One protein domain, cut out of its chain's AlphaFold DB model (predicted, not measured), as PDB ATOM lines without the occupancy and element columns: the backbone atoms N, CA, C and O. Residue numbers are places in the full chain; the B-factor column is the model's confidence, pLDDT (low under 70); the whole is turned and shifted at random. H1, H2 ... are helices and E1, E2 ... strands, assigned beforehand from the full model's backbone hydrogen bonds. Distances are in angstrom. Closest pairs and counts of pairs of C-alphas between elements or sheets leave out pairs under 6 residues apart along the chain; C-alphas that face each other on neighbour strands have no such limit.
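This is residues 200 to 296 and 309 to 396 of the 1100 residues of the protein "PAZ domain-containing protein" of Pseudocercospora fijiensis (strain CIRAD86) (UniProt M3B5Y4). Two strongly twisted four-stranded sheets follow each other along the longest axis, joined where E7 runs on into E8; the larger sheet, E5 E6 E4 E7, curls round the long helix H1, which reaches on to the smaller sheet, E2 E3 E1 E8. H4 covers the E7 side of the larger sheet, opposite H1, and the short H5 and H6 make the far end beyond E8. The printed part has 185 residues, in the order E1 H1 E2 E3 H2 E4 H3 E5 E6 H4 E7 E8 H5 H6, class mixed, with both sheets antiparallel. It is compact, with a radius of gyration of the C-alphas of 18.2 A, yet elongated, spanning 59 by 36 by 26 A.

The larger sheet holds E5, residues 318 to 321, E6, 332 to 341, 29.8 A, E4, 268 to 275, 22.5 A, and E7, 367 to 374, 22.0 A. H1, residues 218 to 236, measures 27.2 A from C-alpha 218 at (14.917, 41.016, 13.550). H4 is residues 346 to 359, 19.9 A. The smaller sheet holds E2, 244 to 246, E3, 250 to 254, E1, 200 to 204, from C-alpha 200 at (36.515, 52.981, 27.080), and E8, 377 to 382, 16.8 A. H2 is residues 257 to 265, H3 287 to 292, H5 383 to 387 and H6 390 to 395, ending at C-alpha 395 at (25.407, 55.604, 28.935).

In the larger sheet, N 271 and O 338 of E4 and E6 are 2.9 A apart, N 272 and O 370 of E4 and E7 2.8 A, and N 320 and O 333 of the hairpin E5 and E6 2.8 A. It lies between H1 and H4 as three layers, helices on both faces; the closest C-alphas are Val 224 and Val 337 for H1 and E6, 6.2 A, and Ala 354 and Val 369 for H4 and E7, 5.5 A. E6, H4, E7 and E1, H1, E2 are split strand-helix-strand units, two strands running the same way with another between them, each with a right-handed crossover. In the smaller sheet, N 202 and O 379 of E1 and E8 are 2.9 A apart, N 201 and O 253 of E1 and E3 2.8 A, and N 246 and O 250 of the hairpin E2 and E3 2.9 A. H1 and H2 are on the same face of it. With residues 232 to 236 alone H1 touches H2, closest at C-alphas 236 and 259, 6.0 A. H6 only grazes this sheet with residues 391 to 395, and H5 and H6 touch only at the corner, C-alphas 385 and 391 being 4.3 A apart. H3 is on neither sheet. Every O i to N i+4 pair is within hydrogen-bond range in H2, H3, H5 and H6; H1 has 13 of 15 and H4 9 of 10.

The C-alphas farthest apart, Glu 362 and Ser 388, are 59.5 A apart. Residues 297 to 308 are not printed, and C-alphas 296 and 309 are 7.5 A apart across the cut. The links E1 to H1 and E4 to H3 are long. The mean pLDDT of the printed part is 75.4, with 59 residues under 70, among them 287 to 296, 322 to 331, 344 to 365 and 388 to 396.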
ATOM      1  N   PHE A 200      37.007  53.965  28.030       87.19
ATOM      2  CA  PHE A 200      36.515  52.981  27.080       87.19
ATOM      3  C   PHE A 200      35.500  53.617  26.143       87.19
ATOM      4  O   PHE A 200      34.648  54.396  26.566       87.19
ATOM      5  N   LEU A 201      35.564  53.224  24.876       87.69
ATOM      6  CA  LEU A 201      34.553  53.527  23.878       87.69
ATOM      7  C   LEU A 201      33.559  52.369  23.835       87.69
ATOM      8  O   LEU A 201      33.864  51.261  23.374       87.69
ATOM      9  N   TYR A 202      32.354  52.625  24.332       86.19
ATOM     10  CA  TYR A 202      31.203  51.779  24.069       86.19
ATOM     11  C   TYR A 202      30.677  52.095  22.662       86.19
ATOM     12  O   TYR A 202      30.386  53.249  22.355       86.19
ATOM     13  N   CYS A 203      30.592  51.075  21.807       87.31
ATOM     14  CA  CYS A 203      30.311  51.221  20.381       87.31
ATOM     15  C   CYS A 203      29.040  50.451  19.987       87.31
ATOM     16  O   CYS A 203      28.925  49.244  20.239       87.31
ATOM     17  N   ASN A 204      28.103  51.132  19.323       87.00
ATOM     18  CA  ASN A 204      26.829  50.592  18.850       87.00
ATOM     19  C   ASN A 204      26.655  50.851  17.349       87.00
ATOM     20  O   ASN A 204      26.517  51.993  16.931       87.00
ATOM     21  N   VAL A 205      26.577  49.788  16.546       84.62
ATOM     22  CA  VAL A 205      26.284  49.879  15.102       84.62
ATOM     23  C   VAL A 205      24.847  49.474  14.743       84.62
ATOM     24  O   VAL A 205      24.531  49.211  13.587       84.62
ATOM     25  N   GLY A 206      23.971  49.373  15.749       71.88
ATOM     26  CA  GLY A 206      22.547  49.060  15.578       71.88
ATOM     27  C   GLY A 206      21.656  50.277  15.301       71.88
ATOM     28  O   GLY A 206      20.461  50.101  15.077       71.88
ATOM     29  N   ASN A 207      22.215  51.490  15.324       70.56
ATOM     30  CA  ASN A 207      21.501  52.725  15.018       70.56
ATOM     31  C   ASN A 207      21.867  53.166  13.594       70.56
ATOM     32  O   ASN A 207      22.997  53.540  13.314       70.56
ATOM     33  N   SER A 208      20.903  53.058  12.685       78.19
ATOM     34  CA  SER A 208      20.987  53.486  11.286       78.19
ATOM     35  C   SER A 208      19.563  53.611  10.754       78.19
ATOM     36  O   SER A 208      18.689  52.845  11.166       78.19
ATOM     37  N   ASP A 209      19.313  54.548   9.843       73.75
ATOM     38  CA  ASP A 209      18.004  54.717   9.209       73.75
ATOM     39  C   ASP A 209      17.591  53.490   8.387       73.75
ATOM     40  O   ASP A 209      16.450  53.047   8.492       73.75
ATOM     41  N   LEU A 210      18.547  52.821   7.732       78.81
ATOM     42  CA  LEU A 210      18.344  51.520   7.084       78.81
ATOM     43  C   LEU A 210      17.744  50.489   8.057       78.81
ATOM     44  O   LEU A 210      16.823  49.746   7.723       78.81
ATOM     45  N   LEU A 211      18.223  50.468   9.305       75.38
ATOM     46  CA  LEU A 211      17.729  49.565  10.346       75.38
ATOM     47  C   LEU A 211      16.386  50.004  10.954       75.38
ATOM     48  O   LEU A 211      15.803  49.234  11.725       75.38
ATOM     49  N   LYS A 212      15.845  51.176  10.601       74.88
ATOM     50  CA  LYS A 212      14.489  51.600  10.993       74.88
ATOM     51  C   LYS A 212      13.412  51.000  10.084       74.88
ATOM     52  O   LYS A 212      12.337  50.714  10.592       74.88
ATOM     53  N   HIS A 213      13.710  50.697   8.815       72.62
ATOM     54  CA  HIS A 213      12.730  50.148   7.863       72.62
ATOM     55  C   HIS A 213      12.060  48.852   8.373       72.62
ATOM     56  O   HIS A 213      12.725  47.926   8.864       72.62
ATOM     57  N   ASP A 214      10.735  48.773   8.209       68.62
ATOM     58  CA  ASP A 214       9.893  47.626   8.593       68.62
ATOM     59  C   ASP A 214      10.068  46.407   7.674       68.62
ATOM     60  O   ASP A 214       9.648  45.295   8.005       68.62
ATOM     61  N   PHE A 215      10.722  46.589   6.524       71.25
ATOM     62  CA  PHE A 215      11.051  45.507   5.600       71.25
ATOM     63  C   PHE A 215      12.035  44.486   6.199       71.25
ATOM     64  O   PHE A 215      12.021  43.303   5.839       71.25
ATOM     65  N   PHE A 216      12.894  44.912   7.129       76.38
ATOM     66  CA  PHE A 216      13.867  44.030   7.764       76.38
ATOM     67  C   PHE A 216      13.298  43.348   9.006       76.38
ATOM     68  O   PHE A 216      12.943  43.979  10.002       76.38
ATOM     69  N   THR A 217      13.332  42.020   9.009       77.06
ATOM     70  CA  THR A 217      13.069  41.229  10.208       77.06
ATOM     71  C   THR A 217      14.184  41.428  11.233       77.06
ATOM     72  O   THR A 217      15.326  41.771  10.910       77.06
ATOM     73  N   SER A 218      13.906  41.065  12.487       80.31
ATOM     74  CA  SER A 218      14.917  41.016  13.550       80.31
ATOM     75  C   SER A 218      16.118  40.096  13.236       80.31
ATOM     76  O   SER A 218      17.126  40.163  13.938       80.31
ATOM     77  N   ASN A 219      16.043  39.222  12.225       82.19
ATOM     78  CA  ASN A 219      17.168  38.394  11.781       82.19
ATOM     79  C   ASN A 219      18.007  39.073  10.688       82.19
ATOM     80  O   ASN A 219      19.226  38.912  10.691       82.19
ATOM     81  N   ASP A 220      17.384  39.879   9.824       84.88
ATOM     82  CA  ASP A 220      18.082  40.629   8.772       84.88
ATOM     83  C   ASP A 220      18.858  41.805   9.377       84.88
ATOM     84  O   ASP A 220      20.053  41.935   9.116       84.88
ATOM     85  N   LYS A 221      18.236  42.573  10.294       86.81
ATOM     86  CA  LYS A 221      18.907  43.651  11.056       86.81
ATOM     87  C   LYS A 221      20.176  43.117  11.745       86.81
ATOM     88  O   LYS A 221      21.267  43.652  11.570       86.81
ATOM     89  N   LYS A 222      20.072  41.937  12.369       85.75
ATOM     90  CA  LYS A 222      21.190  41.171  12.957       85.75
ATOM     91  C   LYS A 222      22.257  40.688  11.958       85.75
ATOM     92  O   LYS A 222      23.372  40.386  12.380       85.75
ATOM     93  N   ILE A 223      21.941  40.523  10.673       87.31
ATOM     94  CA  ILE A 223      22.915  40.163   9.628       87.31
ATOM     95  C   ILE A 223      23.667  41.413   9.146       87.31
ATOM     96  O   ILE A 223      24.886  41.339   8.977       87.31
ATOM     97  N   VAL A 224      22.970  42.544   8.995       87.88
ATOM     98  CA  VAL A 224      23.555  43.854   8.660       87.88
ATOM     99  C   VAL A 224      24.496  44.321   9.773       87.88
ATOM    100  O   VAL A 224      25.690  44.468   9.521       87.88
ATOM    101  N   GLU A 225      23.997  44.414  11.014       88.75
ATOM    102  CA  GLU A 225      24.762  44.742  12.230       88.75
ATOM    103  C   GLU A 225      26.099  43.989  12.307       88.75
ATOM    104  O   GLU A 225      27.155  44.589  12.494       88.75
ATOM    105  N   ALA A 226      26.050  42.657  12.173       86.25
ATOM    106  CA  ALA A 226      27.231  41.811  12.289       86.25
ATOM    107  C   ALA A 226      28.218  42.050  11.138       86.25
ATOM    108  O   ALA A 226      29.414  42.153  11.374       86.25
ATOM    109  N   THR A 227      27.722  42.177   9.903       88.12
ATOM    110  CA  THR A 227      28.586  42.332   8.721       88.12
ATOM    111  C   THR A 227      29.280  43.698   8.711       88.12
ATOM    112  O   THR A 227      30.462  43.770   8.383       88.12
ATOM    113  N   PHE A 228      28.590  44.766   9.129       89.38
ATOM    114  CA  PHE A 228      29.202  46.087   9.280       89.38
ATOM    115  C   PHE A 228      30.172  46.136  10.469       89.38
ATOM    116  O   PHE A 228      31.300  46.587  10.296       89.38
ATOM    117  N   LYS A 229      29.827  45.570  11.634       88.62
ATOM    118  CA  LYS A 229      30.758  45.442  12.772       88.62
ATOM    119  C   LYS A 229      32.035  44.675  12.419       88.62
ATOM    120  O   LYS A 229      33.114  45.113  12.806       88.62
ATOM    121  N   ASP A 230      31.930  43.565  11.685       86.00
ATOM    122  CA  ASP A 230      33.097  42.808  11.213       86.00
ATOM    123  C   ASP A 230      34.013  43.684  10.338       86.00
ATOM    124  O   ASP A 230      35.232  43.519  10.372       86.00
ATOM    125  N   GLN A 231      33.451  44.640   9.588       87.06
ATOM    126  CA  GLN A 231      34.212  45.604   8.790       87.06
ATOM    127  C   GLN A 231      34.811  46.739   9.631       87.06
ATOM    128  O   GLN A 231      35.985  47.062   9.444       87.06
ATOM    129  N   VAL A 232      34.066  47.291  10.595       87.19
ATOM    130  CA  VAL A 232      34.589  48.282  11.553       87.19
ATOM    131  C   VAL A 232      35.801  47.709  12.292       87.19
ATOM    132  O   VAL A 232      36.875  48.302  12.275       87.19
ATOM    133  N   LEU A 233      35.688  46.500  12.852       85.81
ATOM    134  CA  LEU A 233      36.780  45.846  13.584       85.81
ATOM    135  C   LEU A 233      38.017  45.546  12.712       85.81
ATOM    136  O   LEU A 233      39.124  45.464  13.242       85.81
ATOM    137  N   ARG A 234      37.868  45.420  11.385       85.00
ATOM    138  CA  ARG A 234      39.007  45.327  10.453       85.00
ATOM    139  C   ARG A 234      39.711  46.666  10.250       85.00
ATOM    140  O   ARG A 234      40.933  46.671  10.150       85.00
ATOM    141  N   GLN A 235      38.965  47.771  10.195       83.94
ATOM    142  CA  GLN A 235      39.520  49.115   9.987       83.94
ATOM    143  C   GLN A 235      40.329  49.611  11.194       83.94
ATOM    144  O   GLN A 235      41.365  50.238  10.999       83.94
ATOM    145  N   ILE A 236      39.922  49.267  12.423       84.06
ATOM    146  CA  ILE A 236      40.703  49.573  13.641       84.06
ATOM    147  C   ILE A 236      42.005  48.736  13.698       84.06
ATOM    148  O   ILE A 236      43.009  49.157  14.268       84.06
ATOM    149  N   GLY A 237      42.020  47.559  13.061       76.81
ATOM    150  CA  GLY A 237      43.218  46.741  12.868       76.81
ATOM    151  C   GLY A 237      43.496  45.712  13.973       76.81
ATOM    152  O   GLY A 237      43.034  45.805  15.110       76.81
ATOM    153  N   ALA A 238      44.290  44.692  13.630       67.06
ATOM    154  CA  ALA A 238      44.431  43.461  14.418       67.06
ATOM    155  C   ALA A 238      45.022  43.632  15.836       67.06
ATOM    156  O   ALA A 238      44.799  42.773  16.689       67.06
ATOM    157  N   GLY A 239      45.751  44.724  16.100       64.50
ATOM    158  CA  GLY A 239      46.291  45.035  17.431       64.50
ATOM    159  C   GLY A 239      45.235  45.505  18.440       64.50
ATOM    160  O   GLY A 239      45.430  45.368  19.645       64.50
ATOM    161  N   PHE A 240      44.092  46.006  17.966       70.38
ATOM    162  CA  PHE A 240      43.053  46.632  18.784       70.38
ATOM    163  C   PHE A 240      41.828  45.720  18.938       70.38
ATOM    164  O   PHE A 240      40.701  46.078  18.596       70.38
ATOM    165  N   GLN A 241      42.036  44.511  19.469       72.31
ATOM    166  CA  GLN A 241      40.917  43.600  19.729       72.31
ATOM    167  C   GLN A 241      39.942  44.197  20.766       72.31
ATOM    168  O   GLN A 241      40.383  44.662  21.827       72.31
ATOM    169  N   PRO A 242      38.618  44.156  20.509       74.44
ATOM    170  CA  PRO A 242      37.627  44.694  21.432       74.44
ATOM    171  C   PRO A 242      37.703  43.969  22.780       74.44
ATOM    172  O   PRO A 242      37.922  42.760  22.858       74.44
ATOM    173  N   TYR A 243      37.499  44.709  23.868       70.44
ATOM    174  CA  TYR A 243      37.465  44.156  25.224       70.44
ATOM    175  C   TYR A 243      36.301  43.177  25.412       70.44
ATOM    176  O   TYR A 243      36.429  42.227  26.179       70.44
ATOM    177  N   SER A 244      35.197  43.391  24.691       70.06
ATOM    178  CA  SER A 244      34.118  42.418  24.520       70.06
ATOM    179  C   SER A 244      33.218  42.789  23.343       70.06
ATOM    180  O   SER A 244      33.171  43.938  22.907       70.06
ATOM    181  N   THR A 245      32.465  41.807  22.861       72.12
ATOM    182  CA  THR A 245      31.410  41.948  21.859       72.12
ATOM    183  C   THR A 245      30.056  41.613  22.484       72.12
ATOM    184  O   THR A 245      29.842  40.476  22.901       72.12
ATOM    185  N   PHE A 246      29.132  42.576  22.511       69.94
ATOM    186  CA  PHE A 246      27.789  42.417  23.078       69.94
ATOM    187  C   PHE A 246      26.769  42.238  21.953       69.94
ATOM    188  O   PHE A 246      26.678  43.069  21.044       69.94
ATOM    189  N   GLY A 247      26.022  41.136  21.976       66.12
ATOM    190  CA  GLY A 247      25.133  40.773  20.872       66.12
ATOM    191  C   GLY A 247      25.829  40.817  19.501       66.12
ATOM    192  O   GLY A 247      27.032  40.562  19.373       66.12
ATOM    193  N   LYS A 248      25.063  41.146  18.456       69.94
ATOM    194  CA  LYS A 248      25.590  41.236  17.090       69.94
ATOM    195  C   LYS A 248      26.141  42.627  16.784       69.94
ATOM    196  O   LYS A 248      27.332  42.696  16.525       69.94
ATOM    197  N   GLY A 249      25.380  43.710  16.937       74.94
ATOM    198  CA  GLY A 249      25.828  45.071  16.595       74.94
ATOM    199  C   GLY A 249      26.654  45.880  17.613       74.94
ATOM    200  O   GLY A 249      26.826  47.071  17.376       74.94
ATOM    201  N   ARG A 250      27.132  45.346  18.753       83.50
ATOM    202  CA  ARG A 250      27.799  46.177  19.793       83.50
ATOM    203  C   ARG A 250      29.130  45.617  20.299       83.50
ATOM    204  O   ARG A 250      29.368  44.405  20.224       83.50
ATOM    205  N   PHE A 251      30.008  46.484  20.806       86.06
ATOM    206  CA  PHE A 251      31.305  46.116  21.394       86.06
ATOM    207  C   PHE A 251      31.849  47.192  22.355       86.06
ATOM    208  O   PHE A 251      31.393  48.331  22.341       86.06
ATOM    209  N   LEU A 252      32.814  46.813  23.200       85.06
ATOM    210  CA  LEU A 252      33.634  47.730  24.003       85.06
ATOM    211  C   LEU A 252      35.064  47.713  23.467       85.06
ATOM    212  O   LEU A 252      35.612  46.633  23.231       85.06
ATOM    213  N   ILE A 253      35.700  48.872  23.353       88.12
ATOM    214  CA  ILE A 253      37.127  48.997  23.039       88.12
ATOM    215  C   ILE A 253      37.770  50.044  23.960       88.12
ATOM    216  O   ILE A 253      37.065  50.860  24.548       88.12
ATOM    217  N   LYS A 254      39.089  49.984  24.167       86.94
ATOM    218  CA  LYS A 254      39.798  50.990  24.975       86.94
ATOM    219  C   LYS A 254      39.938  52.283  24.166       86.94
ATOM    220  O   LYS A 254      40.257  52.216  22.981       86.94
ATOM    221  N   ASP A 255      39.680  53.423  24.799       88.19
ATOM    222  CA  ASP A 255      39.777  54.739  24.159       88.19
ATOM    223  C   ASP A 255      41.249  55.082  23.868       88.19
ATOM    224  O   ASP A 255      42.150  54.795  24.659       88.19
ATOM    225  N   SER A 256      41.489  55.633  22.683       85.75
ATOM    226  CA  SER A 256      42.773  56.156  22.203       85.75
ATOM    227  C   SER A 256      42.511  56.910  20.900       85.75
ATOM    228  O   SER A 256      41.620  56.504  20.151       85.75
ATOM    229  N   SER A 257      43.279  57.969  20.617       80.62
ATOM    230  CA  SER A 257      43.085  58.849  19.446       80.62
ATOM    231  C   SER A 257      42.846  58.057  18.163       80.62
ATOM    232  O   SER A 257      41.759  58.091  17.607       80.62
ATOM    233  N   ASN A 258      43.795  57.201  17.784       84.44
ATOM    234  CA  ASN A 258      43.756  56.483  16.512       84.44
ATOM    235  C   ASN A 258      42.531  55.553  16.378       84.44
ATOM    236  O   ASN A 258      42.057  55.318  15.272       84.44
ATOM    237  N   VAL A 259      42.025  55.005  17.490       86.69
ATOM    238  CA  VAL A 259      40.819  54.156  17.500       86.69
ATOM    239  C   VAL A 259      39.561  55.014  17.399       86.69
ATOM    240  O   VAL A 259      38.647  54.676  16.650       86.69
ATOM    241  N   ARG A 260      39.527  56.130  18.132       88.31
ATOM    242  CA  ARG A 260      38.444  57.112  18.113       88.31
ATOM    243  C   ARG A 260      38.284  57.743  16.732       88.31
ATOM    244  O   ARG A 260      37.195  57.676  16.178       88.31
ATOM    245  N   ASP A 261      39.366  58.269  16.165       85.31
ATOM    246  CA  ASP A 261      39.386  58.945  14.867       85.31
ATOM    247  C   ASP A 261      38.879  58.008  13.757       85.31
ATOM    248  O   ASP A 261      38.076  58.406  12.913       85.31
ATOM    249  N   VAL A 262      39.280  56.728  13.791       86.38
ATOM    250  CA  VAL A 262      38.747  55.693  12.891       86.38
ATOM    251  C   VAL A 262      37.249  55.487  13.120       86.38
ATOM    252  O   VAL A 262      36.484  55.564  12.168       86.38
ATOM    253  N   LEU A 263      36.795  55.268  14.356       88.06
ATOM    254  CA  LEU A 263      35.377  55.014  14.640       88.06
ATOM    255  C   LEU A 263      34.465  56.202  14.282       88.06
ATOM    256  O   LEU A 263      33.387  55.986  13.734       88.06
ATOM    257  N   GLU A 264      34.896  57.437  14.559       86.19
ATOM    258  CA  GLU A 264      34.155  58.673  14.260       86.19
ATOM    259  C   GLU A 264      34.122  58.974  12.743       86.19
ATOM    260  O   GLU A 264      33.168  59.583  12.248       86.19
ATOM    261  N   THR A 265      35.109  58.487  11.973       83.19
ATOM    262  CA  THR A 265      35.154  58.623  10.500       83.19
ATOM    263  C   THR A 265      34.632  57.405   9.723       83.19
ATOM    264  O   THR A 265      34.317  57.543   8.537       83.19
ATOM    265  N   THR A 266      34.467  56.231  10.349       85.31
ATOM    266  CA  THR A 266      33.901  55.023   9.718       85.31
ATOM    267  C   THR A 266      32.407  55.202   9.430       85.31
ATOM    268  O   THR A 266      31.522  54.813  10.195       85.31
ATOM    269  N   LYS A 267      32.132  55.753   8.245       86.06
ATOM    270  CA  LYS A 267      30.817  55.785   7.601       86.06
ATOM    271  C   LYS A 267      30.847  54.910   6.353       86.06
ATOM    272  O   LYS A 267      31.748  55.017   5.515       86.06
ATOM    273  N   CYS A 268      29.864  54.030   6.219       86.06
ATOM    274  CA  CYS A 268      29.704  53.159   5.056       86.06
ATOM    275  C   CYS A 268      28.248  53.177   4.604       86.06
ATOM    276  O   CYS A 268      27.355  53.280   5.437       86.06
ATOM    277  N   ILE A 269      27.994  53.014   3.310       85.06
ATOM    278  CA  ILE A 269      26.642  52.744   2.816       85.06
ATOM    279  C   ILE A 269      26.504  51.226   2.688       85.06
ATOM    280  O   ILE A 269      27.344  50.568   2.070       85.06
ATOM    281  N   ALA A 270      25.492  50.658   3.341       87.44
ATOM    282  CA  ALA A 270      25.218  49.228   3.311       87.44
ATOM    283  C   ALA A 270      24.093  48.939   2.319       87.44
ATOM    284  O   ALA A 270      22.993  49.464   2.466       87.44
ATOM    285  N   VAL A 271      24.366  48.078   1.341       85.00
ATOM    286  CA  VAL A 271      23.392  47.612   0.348       85.00
ATOM    287  C   VAL A 271      22.974  46.197   0.722       85.00
ATOM    288  O   VAL A 271      23.803  45.284   0.798       85.00
ATOM    289  N   VAL A 272      21.682  46.012   0.982       87.69
ATOM    290  CA  VAL A 272      21.109  44.761   1.478       87.69
ATOM    291  C   VAL A 272      20.224  44.146   0.405       87.69
ATOM    292  O   VAL A 272      19.103  44.585   0.163       87.69
ATOM    293  N   ILE A 273      20.740  43.092  -0.222       86.81
ATOM    294  CA  ILE A 273      20.039  42.319  -1.246       86.81
ATOM    295  C   ILE A 273      19.357  41.141  -0.548       86.81
ATOM    296  O   ILE A 273      20.041  40.305   0.060       86.81
ATOM    297  N   THR A 274      18.027  41.041  -0.640       86.94
ATOM    298  CA  THR A 274      17.273  39.880  -0.138       86.94
ATOM    299  C   THR A 274      16.506  39.156  -1.245       86.94
ATOM    300  O   THR A 274      15.786  39.773  -2.029       86.94
ATOM    301  N   TRP A 275      16.688  37.834  -1.299       86.44
ATOM    302  CA  TRP A 275      16.013  36.906  -2.213       86.44
ATOM    303  C   TRP A 275      14.964  36.114  -1.431       86.44
ATOM    304  O   TRP A 275      15.308  35.337  -0.531       86.44
ATOM    305  N   ASN A 276      13.695  36.348  -1.763       80.25
ATOM    306  CA  ASN A 276      12.507  35.762  -1.134       80.25
ATOM    307  C   ASN A 276      11.942  34.567  -1.934       80.25
ATOM    308  O   ASN A 276      11.085  33.832  -1.424       80.25
ATOM    309  N   GLY A 277      12.452  34.371  -3.154       74.94
ATOM    310  CA  GLY A 277      12.073  33.297  -4.063       74.94
ATOM    311  C   GLY A 277      12.573  31.910  -3.649       74.94
ATOM    312  O   GLY A 277      13.288  31.748  -2.651       74.94
ATOM    313  N   PRO A 278      12.175  30.864  -4.392       70.06
ATOM    314  CA  PRO A 278      12.520  29.486  -4.069       70.06
ATOM    315  C   PRO A 278      14.030  29.205  -4.198       70.06
ATOM    316  O   PRO A 278      14.753  29.844  -4.959       70.06
ATOM    317  N   GLY A 279      14.506  28.189  -3.473       75.00
ATOM    318  CA  GLY A 279      15.856  27.636  -3.639       75.00
ATOM    319  C   GLY A 279      16.994  28.466  -3.026       75.00
ATOM    320  O   GLY A 279      16.867  29.029  -1.937       75.00
ATOM    321  N   PHE A 280      18.145  28.451  -3.700       80.25
ATOM    322  CA  PHE A 280      19.299  29.333  -3.471       80.25
ATOM    323  C   PHE A 280      19.216  30.502  -4.474       80.25
ATOM    324  O   PHE A 280      18.636  30.294  -5.540       80.25
ATOM    325  N   PRO A 281      19.755  31.704  -4.189       82.56
ATOM    326  CA  PRO A 281      19.733  32.805  -5.154       82.56
ATOM    327  C   PRO A 281      20.378  32.407  -6.498       82.56
ATOM    328  O   PRO A 281      21.418  31.739  -6.479       82.56
ATOM    329  N   PRO A 282      19.798  32.797  -7.650       78.31
ATOM    330  CA  PRO A 282      20.347  32.466  -8.967       78.31
ATOM    331  C   PRO A 282      21.799  32.959  -9.145       78.31
ATOM    332  O   PRO A 282      22.203  33.906  -8.461       78.31
ATOM    333  N   PRO A 283      22.589  32.345 -10.055       75.81
ATOM    334  CA  PRO A 283      23.974  32.745 -10.343       75.81
ATOM    335  C   PRO A 283      24.127  34.248 -10.590       75.81
ATOM    336  O   PRO A 283      25.010  34.879 -10.024       75.81
ATOM    337  N   ASP A 284      23.177  34.825 -11.320       70.62
ATOM    338  CA  ASP A 284      23.026  36.237 -11.663       70.62
ATOM    339  C   ASP A 284      23.107  37.194 -10.457       70.62
ATOM    340  O   ASP A 284      23.565  38.326 -10.598       70.62
ATOM    341  N   LEU A 285      22.701  36.740  -9.263       72.50
ATOM    342  CA  LEU A 285      22.746  37.510  -8.014       72.50
ATOM    343  C   LEU A 285      23.986  37.203  -7.150       72.50
ATOM    344  O   LEU A 285      24.110  37.727  -6.040       72.50
ATOM    345  N   GLN A 286      24.914  36.360  -7.613       76.31
ATOM    346  CA  GLN A 286      26.201  36.094  -6.951       76.31
ATOM    347  C   GLN A 286      27.194  37.244  -7.209       76.31
ATOM    348  O   GLN A 286      26.819  38.287  -7.750       76.31
ATOM    349  N   LYS A 287      28.422  37.192  -6.676       68.56
ATOM    350  CA  LYS A 287      29.311  38.372  -6.723       68.56
ATOM    351  C   LYS A 287      29.887  38.575  -8.117       68.56
ATOM    352  O   LYS A 287      29.931  39.691  -8.616       68.56
ATOM    353  N   GLU A 288      30.253  37.464  -8.719       65.69
ATOM    354  CA  GLU A 288      30.936  37.308  -9.985       65.69
ATOM    355  C   GLU A 288      30.049  37.829 -11.128       65.69
ATOM    356  O   GLU A 288      30.491  38.646 -11.931       65.69
ATOM    357  N   SER A 289      28.763  37.461 -11.139       60.06
ATOM    358  CA  SER A 289      27.802  37.926 -12.147       60.06
ATOM    359  C   SER A 289      27.432  39.405 -12.005       60.06
ATOM    360  O   SER A 289      27.410  40.101 -13.013       60.06
ATOM    361  N   LEU A 290      27.218  39.918 -10.783       66.06
ATOM    362  CA  LEU A 290      26.955  41.354 -10.564       66.06
ATOM    363  C   LEU A 290      28.154  42.244 -10.939       66.06
ATOM    364  O   LEU A 290      27.978  43.415 -11.263       66.06
ATOM    365  N   ILE A 291      29.374  41.706 -10.898       63.53
ATOM    366  CA  ILE A 291      30.566  42.386 -11.413       63.53
ATOM    367  C   ILE A 291      30.600  42.323 -12.947       63.53
ATOM    368  O   ILE A 291      30.762  43.350 -13.604       63.53
ATOM    369  N   GLN A 292      30.386  41.141 -13.532       55.09
ATOM    370  CA  GLN A 292      30.405  40.937 -14.988       55.09
ATOM    371  C   GLN A 292      29.332  41.741 -15.739       55.09
ATOM    372  O   GLN A 292      29.548  42.108 -16.891       55.09
ATOM    373  N   THR A 293      28.199  42.059 -15.106       53.53
ATOM    374  CA  THR A 293      27.168  42.942 -15.678       53.53
ATOM    375  C   THR A 293      27.495  44.434 -15.553       53.53
ATOM    376  O   THR A 293      26.668  45.264 -15.919       53.53
ATOM    377  N   GLY A 294      28.664  44.801 -15.014       53.47
ATOM    378  CA  GLY A 294      29.054  46.191 -14.756       53.47
ATOM    379  C   GLY A 294      28.321  46.844 -13.578       53.47
ATOM    380  O   GLY A 294      28.517  48.030 -13.328       53.47
ATOM    381  N   VAL A 295      27.500  46.084 -12.845       55.38
ATOM    382  CA  VAL A 295      26.650  46.559 -11.738       55.38
ATOM    383  C   VAL A 295      27.458  46.753 -10.440       55.38
ATOM    384  O   VAL A 295      27.075  47.545  -9.583       55.38
ATOM    385  N   LEU A 296      28.621  46.104 -10.314       58.62
ATOM    386  CA  LEU A 296      29.630  46.346  -9.277       58.62
ATOM    387  C   LEU A 296      31.010  46.552  -9.924       58.62
ATOM    388  O   LEU A 296      31.455  45.712 -10.702       58.62
ATOM    389  N   GLY A 309      32.291  52.556  -6.355       62.19
ATOM    390  CA  GLY A 309      33.590  51.915  -6.128       62.19
ATOM    391  C   GLY A 309      33.494  50.484  -5.561       62.19
ATOM    392  O   GLY A 309      32.405  50.004  -5.241       62.19
ATOM    393  N   PRO A 310      34.631  49.780  -5.400       69.38
ATOM    394  CA  PRO A 310      34.643  48.382  -4.977       69.38
ATOM    395  C   PRO A 310      34.108  48.184  -3.549       69.38
ATOM    396  O   PRO A 310      34.397  48.962  -2.635       69.38
ATOM    397  N   ALA A 311      33.364  47.093  -3.346       70.50
ATOM    398  CA  ALA A 311      32.825  46.718  -2.039       70.50
ATOM    399  C   ALA A 311      33.944  46.401  -1.027       70.50
ATOM    400  O   ALA A 311      34.883  45.656  -1.313       70.50
ATOM    401  N   LEU A 312      33.800  46.925   0.190       76.38
ATOM    402  CA  LEU A 312      34.755  46.818   1.299       76.38
ATOM    403  C   LEU A 312      34.829  45.407   1.911       76.38
ATOM    404  O   LEU A 312      35.726  45.119   2.707       76.38
ATOM    405  N   ASN A 313      33.880  44.531   1.578       77.50
ATOM    406  CA  ASN A 313      33.754  43.188   2.125       77.50
ATOM    407  C   ASN A 313      33.573  42.108   1.037       77.50
ATOM    408  O   ASN A 313      33.431  42.361  -0.159       77.50
ATOM    409  N   VAL A 314      33.613  40.852   1.482       74.62
ATOM    410  CA  VAL A 314      33.278  39.678   0.667       74.62
ATOM    411  C   VAL A 314      31.998  39.096   1.247       74.62
ATOM    412  O   VAL A 314      32.040  38.243   2.139       74.62
ATOM    413  N   ALA A 315      30.850  39.627   0.825       71.69
ATOM    414  CA  ALA A 315      29.573  39.134   1.311       71.69
ATOM    415  C   ALA A 315      29.278  37.724   0.778       71.69
ATOM    416  O   ALA A 315      29.644  37.349  -0.333       71.69
ATOM    417  N   LYS A 316      28.564  36.940   1.587       82.44
ATOM    418  CA  LYS A 316      27.963  35.662   1.194       82.44
ATOM    419  C   LYS A 316      26.516  35.658   1.658       82.44
ATOM    420  O   LYS A 316      26.225  36.193   2.732       82.44
ATOM    421  N   TYR A 317      25.629  35.041   0.882       83.50
ATOM    422  CA  TYR A 317      24.225  34.903   1.255       83.50
ATOM    423  C   TYR A 317      24.070  34.105   2.556       83.50
ATOM    424  O   TYR A 317      24.499  32.956   2.666       83.50
ATOM    425  N   LYS A 318      23.431  34.723   3.549       87.00
ATOM    426  CA  LYS A 318      23.094  34.139   4.852       87.00
ATOM    427  C   LYS A 318      21.588  33.852   4.872       87.00
ATOM    428  O   LYS A 318      20.798  34.717   4.501       87.00
ATOM    429  N   LYS A 319      21.171  32.653   5.303       85.00
ATOM    430  CA  LYS A 319      19.740  32.345   5.490       85.00
ATOM    431  C   LYS A 319      19.160  33.181   6.632       85.00
ATOM    432  O   LYS A 319      19.744  33.252   7.712       85.00
ATOM    433  N   SER A 320      17.980  33.738   6.399       83.25
ATOM    434  CA  SER A 320      17.172  34.480   7.360       83.25
ATOM    435  C   SER A 320      15.725  33.980   7.332       83.25
ATOM    436  O   SER A 320      15.271  33.412   6.339       83.25
ATOM    437  N   TRP A 321      15.003  34.145   8.436       74.81
ATOM    438  CA  TRP A 321      13.651  33.611   8.616       74.81
ATOM    439  C   TRP A 321      12.629  34.745   8.711       74.81
ATOM    440  O   TRP A 321      12.764  35.596   9.597       74.81
ATOM    441  N   THR A 322      11.601  34.732   7.852       68.88
ATOM    442  CA  THR A 322      10.550  35.760   7.865       68.88
ATOM    443  C   THR A 322       9.585  35.585   9.041       68.88
ATOM    444  O   THR A 322       9.065  34.497   9.312       68.88
ATOM    445  N   ASN A 323       9.346  36.676   9.776       55.75
ATOM    446  CA  ASN A 323       8.315  36.719  10.813       55.75
ATOM    447  C   ASN A 323       6.945  36.970  10.145       55.75
ATOM    448  O   ASN A 323       6.897  37.674   9.136       55.75
ATOM    449  N   PRO A 324       5.831  36.401  10.644       51.38
ATOM    450  CA  PRO A 324       4.570  36.319   9.897       51.38
ATOM    451  C   PRO A 324       3.722  37.606   9.942       51.38
ATOM    452  O   PRO A 324       2.510  37.532   9.773       51.38
ATOM    453  N   GLU A 325       4.336  38.756  10.222       49.75
ATOM    454  CA  GLU A 325       3.670  40.067  10.277       49.75
ATOM    455  C   GLU A 325       3.494  40.686   8.879       49.75
ATOM    456  O   GLU A 325       2.578  41.477   8.677       49.75
ATOM    457  N   HIS A 326       4.289  40.247   7.893       47.06
ATOM    458  CA  HIS A 326       4.103  40.571   6.474       47.06
ATOM    459  C   HIS A 326       3.405  39.420   5.730       47.06
ATOM    460  O   HIS A 326       3.717  38.244   5.933       47.06
ATOM    461  N   ASN A 327       2.464  39.756   4.841       41.38
ATOM    462  CA  ASN A 327       1.421  38.848   4.326       41.38
ATOM    463  C   ASN A 327       1.886  37.660   3.442       41.38
ATOM    464  O   ASN A 327       1.060  36.838   3.054       41.38
ATOM    465  N   ALA A 328       3.181  37.519   3.139       43.56
ATOM    466  CA  ALA A 328       3.721  36.489   2.233       43.56
ATOM    467  C   ALA A 328       3.908  35.086   2.865       43.56
ATOM    468  O   ALA A 328       4.355  34.144   2.204       43.56
ATOM    469  N   GLY A 329       3.576  34.925   4.150       50.84
ATOM    470  CA  GLY A 329       3.707  33.660   4.874       50.84
ATOM    471  C   GLY A 329       5.131  33.346   5.359       50.84
ATOM    472  O   GLY A 329       6.070  34.130   5.225       50.84
ATOM    473  N   ARG A 330       5.290  32.178   5.993       53.22
ATOM    474  CA  ARG A 330       6.560  31.749   6.609       53.22
ATOM    475  C   ARG A 330       7.495  31.162   5.554       53.22
ATOM    476  O   ARG A 330       7.261  30.040   5.106       53.22
ATOM    477  N   ARG A 331       8.564  31.877   5.201       68.25
ATOM    478  CA  ARG A 331       9.601  31.409   4.271       68.25
ATOM    479  C   ARG A 331      11.002  31.653   4.844       68.25
ATOM    480  O   ARG A 331      11.221  32.529   5.681       68.25
ATOM    481  N   TRP A 332      11.962  30.861   4.375       73.88
ATOM    482  CA  TRP A 332      13.369  31.252   4.439       73.88
ATOM    483  C   TRP A 332      13.625  32.257   3.319       73.88
ATOM    484  O   TRP A 332      13.233  31.992   2.187       73.88
ATOM    485  N   ARG A 333      14.317  33.356   3.622       84.44
ATOM    486  CA  ARG A 333      14.910  34.240   2.615       84.44
ATOM    487  C   ARG A 333      16.425  34.254   2.739       84.44
ATOM    488  O   ARG A 333      16.972  33.909   3.789       84.44
ATOM    489  N   TRP A 334      17.113  34.648   1.680       87.75
ATOM    490  CA  TRP A 334      18.566  34.792   1.687       87.75
ATOM    491  C   TRP A 334      18.942  36.264   1.697       87.75
ATOM    492  O   TRP A 334      18.382  37.039   0.934       87.75
ATOM    493  N   VAL A 335      19.896  36.640   2.548       88.94
ATOM    494  CA  VAL A 335      20.333  38.029   2.741       88.94
ATOM    495  C   VAL A 335      21.823  38.147   2.454       88.94
ATOM    496  O   VAL A 335      22.632  37.417   3.034       88.94
ATOM    497  N   ARG A 336      22.185  39.091   1.586       89.19
ATOM    498  CA  ARG A 336      23.558  39.518   1.292       89.19
ATOM    499  C   ARG A 336      23.677  41.000   1.651       89.19
ATOM    500  O   ARG A 336      22.740  41.757   1.435       89.19
ATOM    501  N   VAL A 337      24.805  41.382   2.244       88.19
ATOM    502  CA  VAL A 337      25.077  42.755   2.699       88.19
ATOM    503  C   VAL A 337      26.436  43.157   2.154       88.19
ATOM    504  O   VAL A 337      27.452  42.658   2.644       88.19
ATOM    505  N   GLU A 338      26.448  44.015   1.142       86.19
ATOM    506  CA  GLU A 338      27.666  44.667   0.655       86.19
ATOM    507  C   GLU A 338      27.827  46.023   1.345       86.19
ATOM    508  O   GLU A 338      26.843  46.673   1.702       86.19
ATOM    509  N   LEU A 339      29.072  46.431   1.571       85.69
ATOM    510  CA  LEU A 339      29.430  47.662   2.264       85.69
ATOM    511  C   LEU A 339      30.313  48.506   1.353       85.69
ATOM    512  O   LEU A 339      31.359  48.041   0.905       85.69
ATOM    513  N   PHE A 340      29.931  49.755   1.127       82.56
ATOM    514  CA  PHE A 340      30.673  50.713   0.312       82.56
ATOM    515  C   PHE A 340      31.166  51.865   1.184       82.56
ATOM    516  O   PHE A 340      30.553  52.190   2.205       82.56
ATOM    517  N   LYS A 341      32.278  52.499   0.801       81.50
ATOM    518  CA  LYS A 341      32.722  53.741   1.449       81.50
ATOM    519  C   LYS A 341      31.665  54.825   1.202       81.50
ATOM    520  O   LYS A 341      31.178  54.936   0.082       81.50
ATOM    521  N   HIS A 342      31.326  55.617   2.220       77.75
ATOM    522  CA  HIS A 342      30.411  56.749   2.041       77.75
ATOM    523  C   HIS A 342      30.979  57.753   1.025       77.75
ATOM    524  O   HIS A 342      32.135  58.169   1.140       77.75
ATOM    525  N   ASN A 343      30.145  58.144   0.069       73.81
ATOM    526  CA  ASN A 343      30.256  59.360  -0.730       73.81
ATOM    527  C   ASN A 343      28.822  59.881  -0.892       73.81
ATOM    528  O   ASN A 343      27.904  59.074  -1.031       73.81
ATOM    529  N   ASP A 344      28.622  61.191  -0.840       67.62
ATOM    530  CA  ASP A 344      27.278  61.778  -0.834       67.62
ATOM    531  C   ASP A 344      26.635  61.701  -2.235       67.62
ATOM    532  O   ASP A 344      25.427  61.549  -2.365       67.62
ATOM    533  N   GLU A 345      27.460  61.644  -3.286       63.50
ATOM    534  CA  GLU A 345      27.051  61.362  -4.673       63.50
ATOM    535  C   GLU A 345      26.657  59.882  -4.900       63.50
ATOM    536  O   GLU A 345      26.166  59.518  -5.969       63.50
ATOM    537  N   LEU A 346      26.903  58.989  -3.927       65.94
ATOM    538  CA  LEU A 346      26.685  57.547  -4.090       65.94
ATOM    539  C   LEU A 346      25.214  57.145  -3.926       65.94
ATOM    540  O   LEU A 346      24.794  56.161  -4.530       65.94
ATOM    541  N   SER A 347      24.437  57.860  -3.106       62.28
ATOM    542  CA  SER A 347      23.058  57.467  -2.781       62.28
ATOM    543  C   SER A 347      22.131  57.521  -3.994       62.28
ATOM    544  O   SER A 347      21.417  56.553  -4.235       62.28
ATOM    545  N   GLU A 348      22.212  58.576  -4.811       65.25
ATOM    546  CA  GLU A 348      21.401  58.702  -6.034       65.25
ATOM    547  C   GLU A 348      21.744  57.597  -7.051       65.25
ATOM    548  O   GLU A 348      20.862  56.989  -7.661       65.25
ATOM    549  N   GLY A 349      23.034  57.259  -7.178       66.06
ATOM    550  CA  GLY A 349      23.486  56.126  -7.991       66.06
ATOM    551  C   GLY A 349      23.039  54.761  -7.449       66.06
ATOM    552  O   GLY A 349      22.854  53.823  -8.228       66.06
ATOM    553  N   LEU A 350      22.839  54.638  -6.133       69.25
ATOM    554  CA  LEU A 350      22.379  53.408  -5.485       69.25
ATOM    555  C   LEU A 350      20.862  53.197  -5.575       69.25
ATOM    556  O   LEU A 350      20.430  52.046  -5.655       69.25
ATOM    557  N   ASP A 351      20.067  54.266  -5.650       67.69
ATOM    558  CA  ASP A 351      18.644  54.164  -5.994       67.69
ATOM    559  C   ASP A 351      18.467  53.652  -7.433       67.69
ATOM    560  O   ASP A 351      17.762  52.664  -7.650       67.69
ATOM    561  N   GLY A 352      19.207  54.215  -8.398       67.19
ATOM    562  CA  GLY A 352      19.222  53.725  -9.784       67.19
ATOM    563  C   GLY A 352      19.710  52.272  -9.921       67.19
ATOM    564  O   GLY A 352      19.136  51.489 -10.676       67.19
ATOM    565  N   PHE A 353      20.716  51.866  -9.138       69.31
ATOM    566  CA  PHE A 353      21.163  50.468  -9.014       69.31
ATOM    567  C   PHE A 353      20.054  49.554  -8.464       69.31
ATOM    568  O   PHE A 353      19.833  48.454  -8.978       69.31
ATOM    569  N   ALA A 354      19.336  50.001  -7.428       66.44
ATOM    570  CA  ALA A 354      18.254  49.244  -6.809       66.44
ATOM    571  C   ALA A 354      17.003  49.161  -7.700       66.44
ATOM    572  O   ALA A 354      16.206  48.239  -7.524       66.44
ATOM    573  N   GLU A 355      16.827  50.095  -8.636       67.25
ATOM    574  CA  GLU A 355      15.778  50.088  -9.658       67.25
ATOM    575  C   GLU A 355      16.151  49.230 -10.884       67.25
ATOM    576  O   GLU A 355      15.359  48.381 -11.285       67.25
ATOM    577  N   SER A 356      17.380  49.328 -11.406       66.44
ATOM    578  CA  SER A 356      17.907  48.424 -12.451       66.44
ATOM    579  C   SER A 356      17.784  46.948 -12.040       66.44
ATOM    580  O   SER A 356      17.216  46.136 -12.771       66.44
ATOM    581  N   LEU A 357      18.172  46.605 -10.803       66.62
ATOM    582  CA  LEU A 357      18.020  45.250 -10.251       66.62
ATOM    583  C   LEU A 357      16.563  44.777 -10.067       66.62
ATOM    584  O   LEU A 357      16.352  43.589  -9.813       66.62
ATOM    585  N   LYS A 358      15.570  45.671 -10.188       65.56
ATOM    586  CA  LYS A 358      14.132  45.342 -10.208       65.56
ATOM    587  C   LYS A 358      13.566  45.285 -11.635       65.56
ATOM    588  O   LYS A 358      12.625  44.529 -11.860       65.56
ATOM    589  N   ASN A 359      14.131  46.054 -12.570       61.16
ATOM    590  CA  ASN A 359      13.553  46.298 -13.895       61.16
ATOM    591  C   ASN A 359      14.202  45.485 -15.035       61.16
ATOM    592  O   ASN A 359      13.502  45.107 -15.970       61.16
ATOM    593  N   ASP A 360      15.507  45.188 -14.981       53.81
ATOM    594  CA  ASP A 360      16.243  44.618 -16.129       53.81
ATOM    595  C   ASP A 360      16.054  43.099 -16.345       53.81
ATOM    596  O   ASP A 360      16.582  42.549 -17.316       53.81
ATOM    597  N   ARG A 361      15.366  42.373 -15.444       57.75
ATOM    598  CA  ARG A 361      15.204  40.900 -15.507       57.75
ATOM    599  C   ARG A 361      13.848  40.433 -14.980       57.75
ATOM    600  O   ARG A 361      13.278  41.043 -14.081       57.75
ATOM    601  N   GLU A 362      13.375  39.287 -15.478       55.66
ATOM    602  CA  GLU A 362      12.128  38.624 -15.053       55.66
ATOM    603  C   GLU A 362      12.223  37.996 -13.641       55.66
ATOM    604  O   GLU A 362      12.070  36.788 -13.456       55.66
ATOM    605  N   TYR A 363      12.443  38.818 -12.610       59.31
ATOM    606  CA  TYR A 363      12.406  38.414 -11.196       59.31
ATOM    607  C   TYR A 363      11.268  39.115 -10.422       59.31
ATOM    608  O   TYR A 363      11.530  39.793  -9.423       59.31
ATOM    609  N   PRO A 364       9.994  38.985 -10.852       50.09
ATOM    610  CA  PRO A 364       8.881  39.766 -10.313       50.09
ATOM    611  C   PRO A 364       8.670  39.531  -8.807       50.09
ATOM    612  O   PRO A 364       8.193  38.484  -8.378       50.09
ATOM    613  N   GLY A 365       9.009  40.537  -7.996       58.56
ATOM    614  CA  GLY A 365       8.716  40.612  -6.558       58.56
ATOM    615  C   GLY A 365       9.597  39.772  -5.619       58.56
ATOM    616  O   GLY A 365       9.589  40.025  -4.415       58.56
ATOM    617  N   ASP A 366      10.372  38.807  -6.124       72.94
ATOM    618  CA  ASP A 366      11.191  37.925  -5.274       72.94
ATOM    619  C   ASP A 366      12.569  38.516  -4.907       72.94
ATOM    620  O   ASP A 366      13.128  38.149  -3.866       72.94
ATOM    621  N   VAL A 367      13.102  39.463  -5.691       77.69
ATOM    622  CA  VAL A 367      14.304  40.252  -5.344       77.69
ATOM    623  C   VAL A 367      13.901  41.559  -4.667       77.69
ATOM    624  O   VAL A 367      12.958  42.231  -5.067       77.69
ATOM    625  N   THR A 368      14.659  41.944  -3.643       78.44
ATOM    626  CA  THR A 368      14.528  43.233  -2.950       78.44
ATOM    627  C   THR A 368      15.911  43.786  -2.646       78.44
ATOM    628  O   THR A 368      16.802  43.037  -2.239       78.44
ATOM    629  N   VAL A 369      16.090  45.086  -2.868       80.31
ATOM    630  CA  VAL A 369      17.346  45.810  -2.665       80.31
ATOM    631  C   VAL A 369      17.008  47.090  -1.919       80.31
ATOM    632  O   VAL A 369      16.238  47.907  -2.419       80.31
ATOM    633  N   GLU A 370      17.586  47.222  -0.732       82.38
ATOM    634  CA  GLU A 370      17.459  48.372   0.165       82.38
ATOM    635  C   GLU A 370      18.875  48.863   0.493       82.38
ATOM    636  O   GLU A 370      19.773  48.037   0.697       82.38
ATOM    637  N   HIS A 371      19.100  50.173   0.573       83.25
ATOM    638  CA  HIS A 371      20.409  50.730   0.929       83.25
ATOM    639  C   HIS A 371      20.291  51.911   1.893       83.25
ATOM    640  O   HIS A 371      19.219  52.482   2.069       83.25
ATOM    641  N   GLY A 372      21.382  52.217   2.595       82.75
ATOM    642  CA  GLY A 372      21.429  53.355   3.505       82.75
ATOM    643  C   GLY A 372      22.689  53.405   4.363       82.75
ATOM    644  O   GLY A 372      23.462  52.444   4.446       82.75
ATOM    645  N   THR A 373      22.905  54.552   5.002       85.81
ATOM    646  CA  THR A 373      24.137  54.835   5.743       85.81
ATOM    647  C   THR A 373      24.200  54.111   7.089       85.81
ATOM    648  O   THR A 373      23.308  54.203   7.933       85.81
ATOM    649  N   MET A 374      25.318  53.423   7.301       87.38
ATOM    650  CA  MET A 374      25.755  52.815   8.551       87.38
ATOM    651  C   MET A 374      26.903  53.641   9.146       87.38
ATOM    652  O   MET A 374      27.873  53.977   8.460       87.38
ATOM    653  N   PHE A 375      26.805  53.926  10.439       89.06
ATOM    654  CA  PHE A 375      27.807  54.629  11.239       89.06
ATOM    655  C   PHE A 375      27.954  53.945  12.605       89.06
ATOM    656  O   PHE A 375      27.185  53.039  12.946       89.06
ATOM    657  N   VAL A 376      28.966  54.339  13.378       88.31
ATOM    658  CA  VAL A 376      29.158  53.859  14.750       88.31
ATOM    659  C   VAL A 376      28.704  54.940  15.723       88.31
ATOM    660  O   VAL A 376      29.303  56.009  15.769       88.31
ATOM    661  N   ASP A 377      27.692  54.652  16.541       87.69
ATOM    662  CA  ASP A 377      27.441  55.452  17.741       87.69
ATOM    663  C   ASP A 377      28.486  55.102  18.798       87.69
ATOM    664  O   ASP A 377      28.672  53.927  19.140       87.69
ATOM    665  N   ILE A 378      29.145  56.128  19.329       87.62
ATOM    666  CA  ILE A 378      30.252  56.005  20.274       87.62
ATOM    667  C   ILE A 378      29.884  56.745  21.558       87.62
ATOM    668  O   ILE A 378      29.473  57.903  21.531       87.62
ATOM    669  N   THR A 379      30.082  56.100  22.703       85.88
ATOM    670  CA  THR A 379      29.979  56.742  24.017       85.88
ATOM    671  C   THR A 379      31.266  56.485  24.788       85.88
ATOM    672  O   THR A 379      31.636  55.330  24.999       85.88
ATOM    673  N   SER A 380      31.965  57.550  25.188       84.94
ATOM    674  CA  SER A 380      33.169  57.438  26.021       84.94
ATOM    675  C   SER A 380      32.785  57.387  27.498       84.94
ATOM    676  O   SER A 380      31.941  58.156  27.964       84.94
ATOM    677  N   VAL A 381      33.381  56.442  28.220       83.44
ATOM    678  CA  VAL A 381      33.035  56.093  29.600       83.44
ATOM    679  C   VAL A 381      34.327  55.814  30.357       83.44
ATOM    680  O   VAL A 381      35.161  55.049  29.867       83.44
ATOM    681  N   SER A 382      34.529  56.400  31.538       83.31
ATOM    682  CA  SER A 382      35.666  56.008  32.374       83.31
ATOM    683  C   SER A 382      35.413  54.641  33.012       83.31
ATOM    684  O   SER A 382      34.276  54.213  33.227       83.31
ATOM    685  N   ILE A 383      36.483  53.952  33.390       79.19
ATOM    686  CA  ILE A 383      36.380  52.738  34.202       79.19
ATOM    687  C   ILE A 383      35.666  52.983  35.556       79.19
ATOM    688  O   ILE A 383      35.028  52.075  36.086       79.19
ATOM    689  N   THR A 384      35.713  54.207  36.098       77.38
ATOM    690  CA  THR A 384      35.031  54.600  37.345       77.38
ATOM    691  C   THR A 384      33.539  54.884  37.139       77.38
ATOM    692  O   THR A 384      32.717  54.471  37.958       77.38
ATOM    693  N   ASP A 385      33.142  55.472  36.005       77.50
ATOM    694  CA  ASP A 385      31.737  55.525  35.587       77.50
ATOM    695  C   ASP A 385      31.176  54.090  35.487       77.50
ATOM    696  O   ASP A 385      30.111  53.802  36.027       77.50
ATOM    697  N   LEU A 386      31.915  53.164  34.853       74.38
ATOM    698  CA  LEU A 386      31.472  51.780  34.618       74.38
ATOM    699  C   LEU A 386      31.205  50.965  35.894       74.38
ATOM    700  O   LEU A 386      30.389  50.045  35.834       74.38
ATOM    701  N   PHE A 387      31.847  51.276  37.025       72.75
ATOM    702  CA  PHE A 387      31.622  50.581  38.304       72.75
ATOM    703  C   PHE A 387      30.836  51.397  39.345       72.75
ATOM    704  O   PHE A 387      30.468  50.854  40.390       72.75
ATOM    705  N   SER A 388      30.506  52.657  39.052       68.81
ATOM    706  CA  SER A 388      29.602  53.485  39.858       68.81
ATOM    707  C   SER A 388      28.158  53.428  39.333       68.81
ATOM    708  O   SER A 388      27.877  52.912  38.251       68.81
ATOM    709  N   LYS A 389      27.198  53.971  40.098       61.03
ATOM    710  CA  LYS A 389      25.796  54.074  39.639       61.03
ATOM    711  C   LYS A 389      25.627  55.058  38.473       61.03
ATOM    712  O   LYS A 389      24.752  54.846  37.638       61.03
ATOM    713  N   ALA A 390      26.470  56.092  38.402       64.88
ATOM    714  CA  ALA A 390      26.386  57.150  37.396       64.88
ATOM    715  C   ALA A 390      26.592  56.632  35.962       64.88
ATOM    716  O   ALA A 390      26.001  57.166  35.024       64.88
ATOM    717  N   GLY A 391      27.365  55.553  35.777       61.69
ATOM    718  CA  GLY A 391      27.607  54.968  34.459       61.69
ATOM    719  C   GLY A 391      26.354  54.468  33.739       61.69
ATOM    720  O   GLY A 391      26.347  54.459  32.515       61.69
ATOM    721  N   VAL A 392      25.288  54.086  34.456       62.94
ATOM    722  CA  VAL A 392      24.027  53.638  33.829       62.94
ATOM    723  C   VAL A 392      23.315  54.814  33.153       62.94
ATOM    724  O   VAL A 392      22.916  54.714  31.994       62.94
ATOM    725  N   GLU A 393      23.207  55.939  33.861       66.44
ATOM    726  CA  GLU A 393      22.568  57.165  33.373       66.44
ATOM    727  C   GLU A 393      23.407  57.814  32.264       66.44
ATOM    728  O   GLU A 393      22.880  58.125  31.197       66.44
ATOM    729  N   LYS A 394      24.729  57.909  32.462       66.38
ATOM    730  CA  LYS A 394      25.688  58.477  31.497       66.38
ATOM    731  C   LYS A 394      25.737  57.733  30.156       66.38
ATOM    732  O   LYS A 394      26.023  58.346  29.133       66.38
ATOM    733  N   LEU A 395      25.464  56.425  30.151       64.00
ATOM    734  CA  LEU A 395      25.407  55.604  28.935       64.00
ATOM    735  C   LEU A 395      24.016  55.541  28.282       64.00
ATOM    736  O   LEU A 395      23.910  55.051  27.160       64.00
ATOM    737  N   GLY A 396      22.945  55.940  28.976       64.75
ATOM    738  CA  GLY A 396      21.568  55.761  28.495       64.75
ATOM    739  C   GLY A 396      21.146  54.295  28.276       64.75
ATOM    740  O   GLY A 396      20.156  54.033  27.590       64.75
TER     741      GLY A 396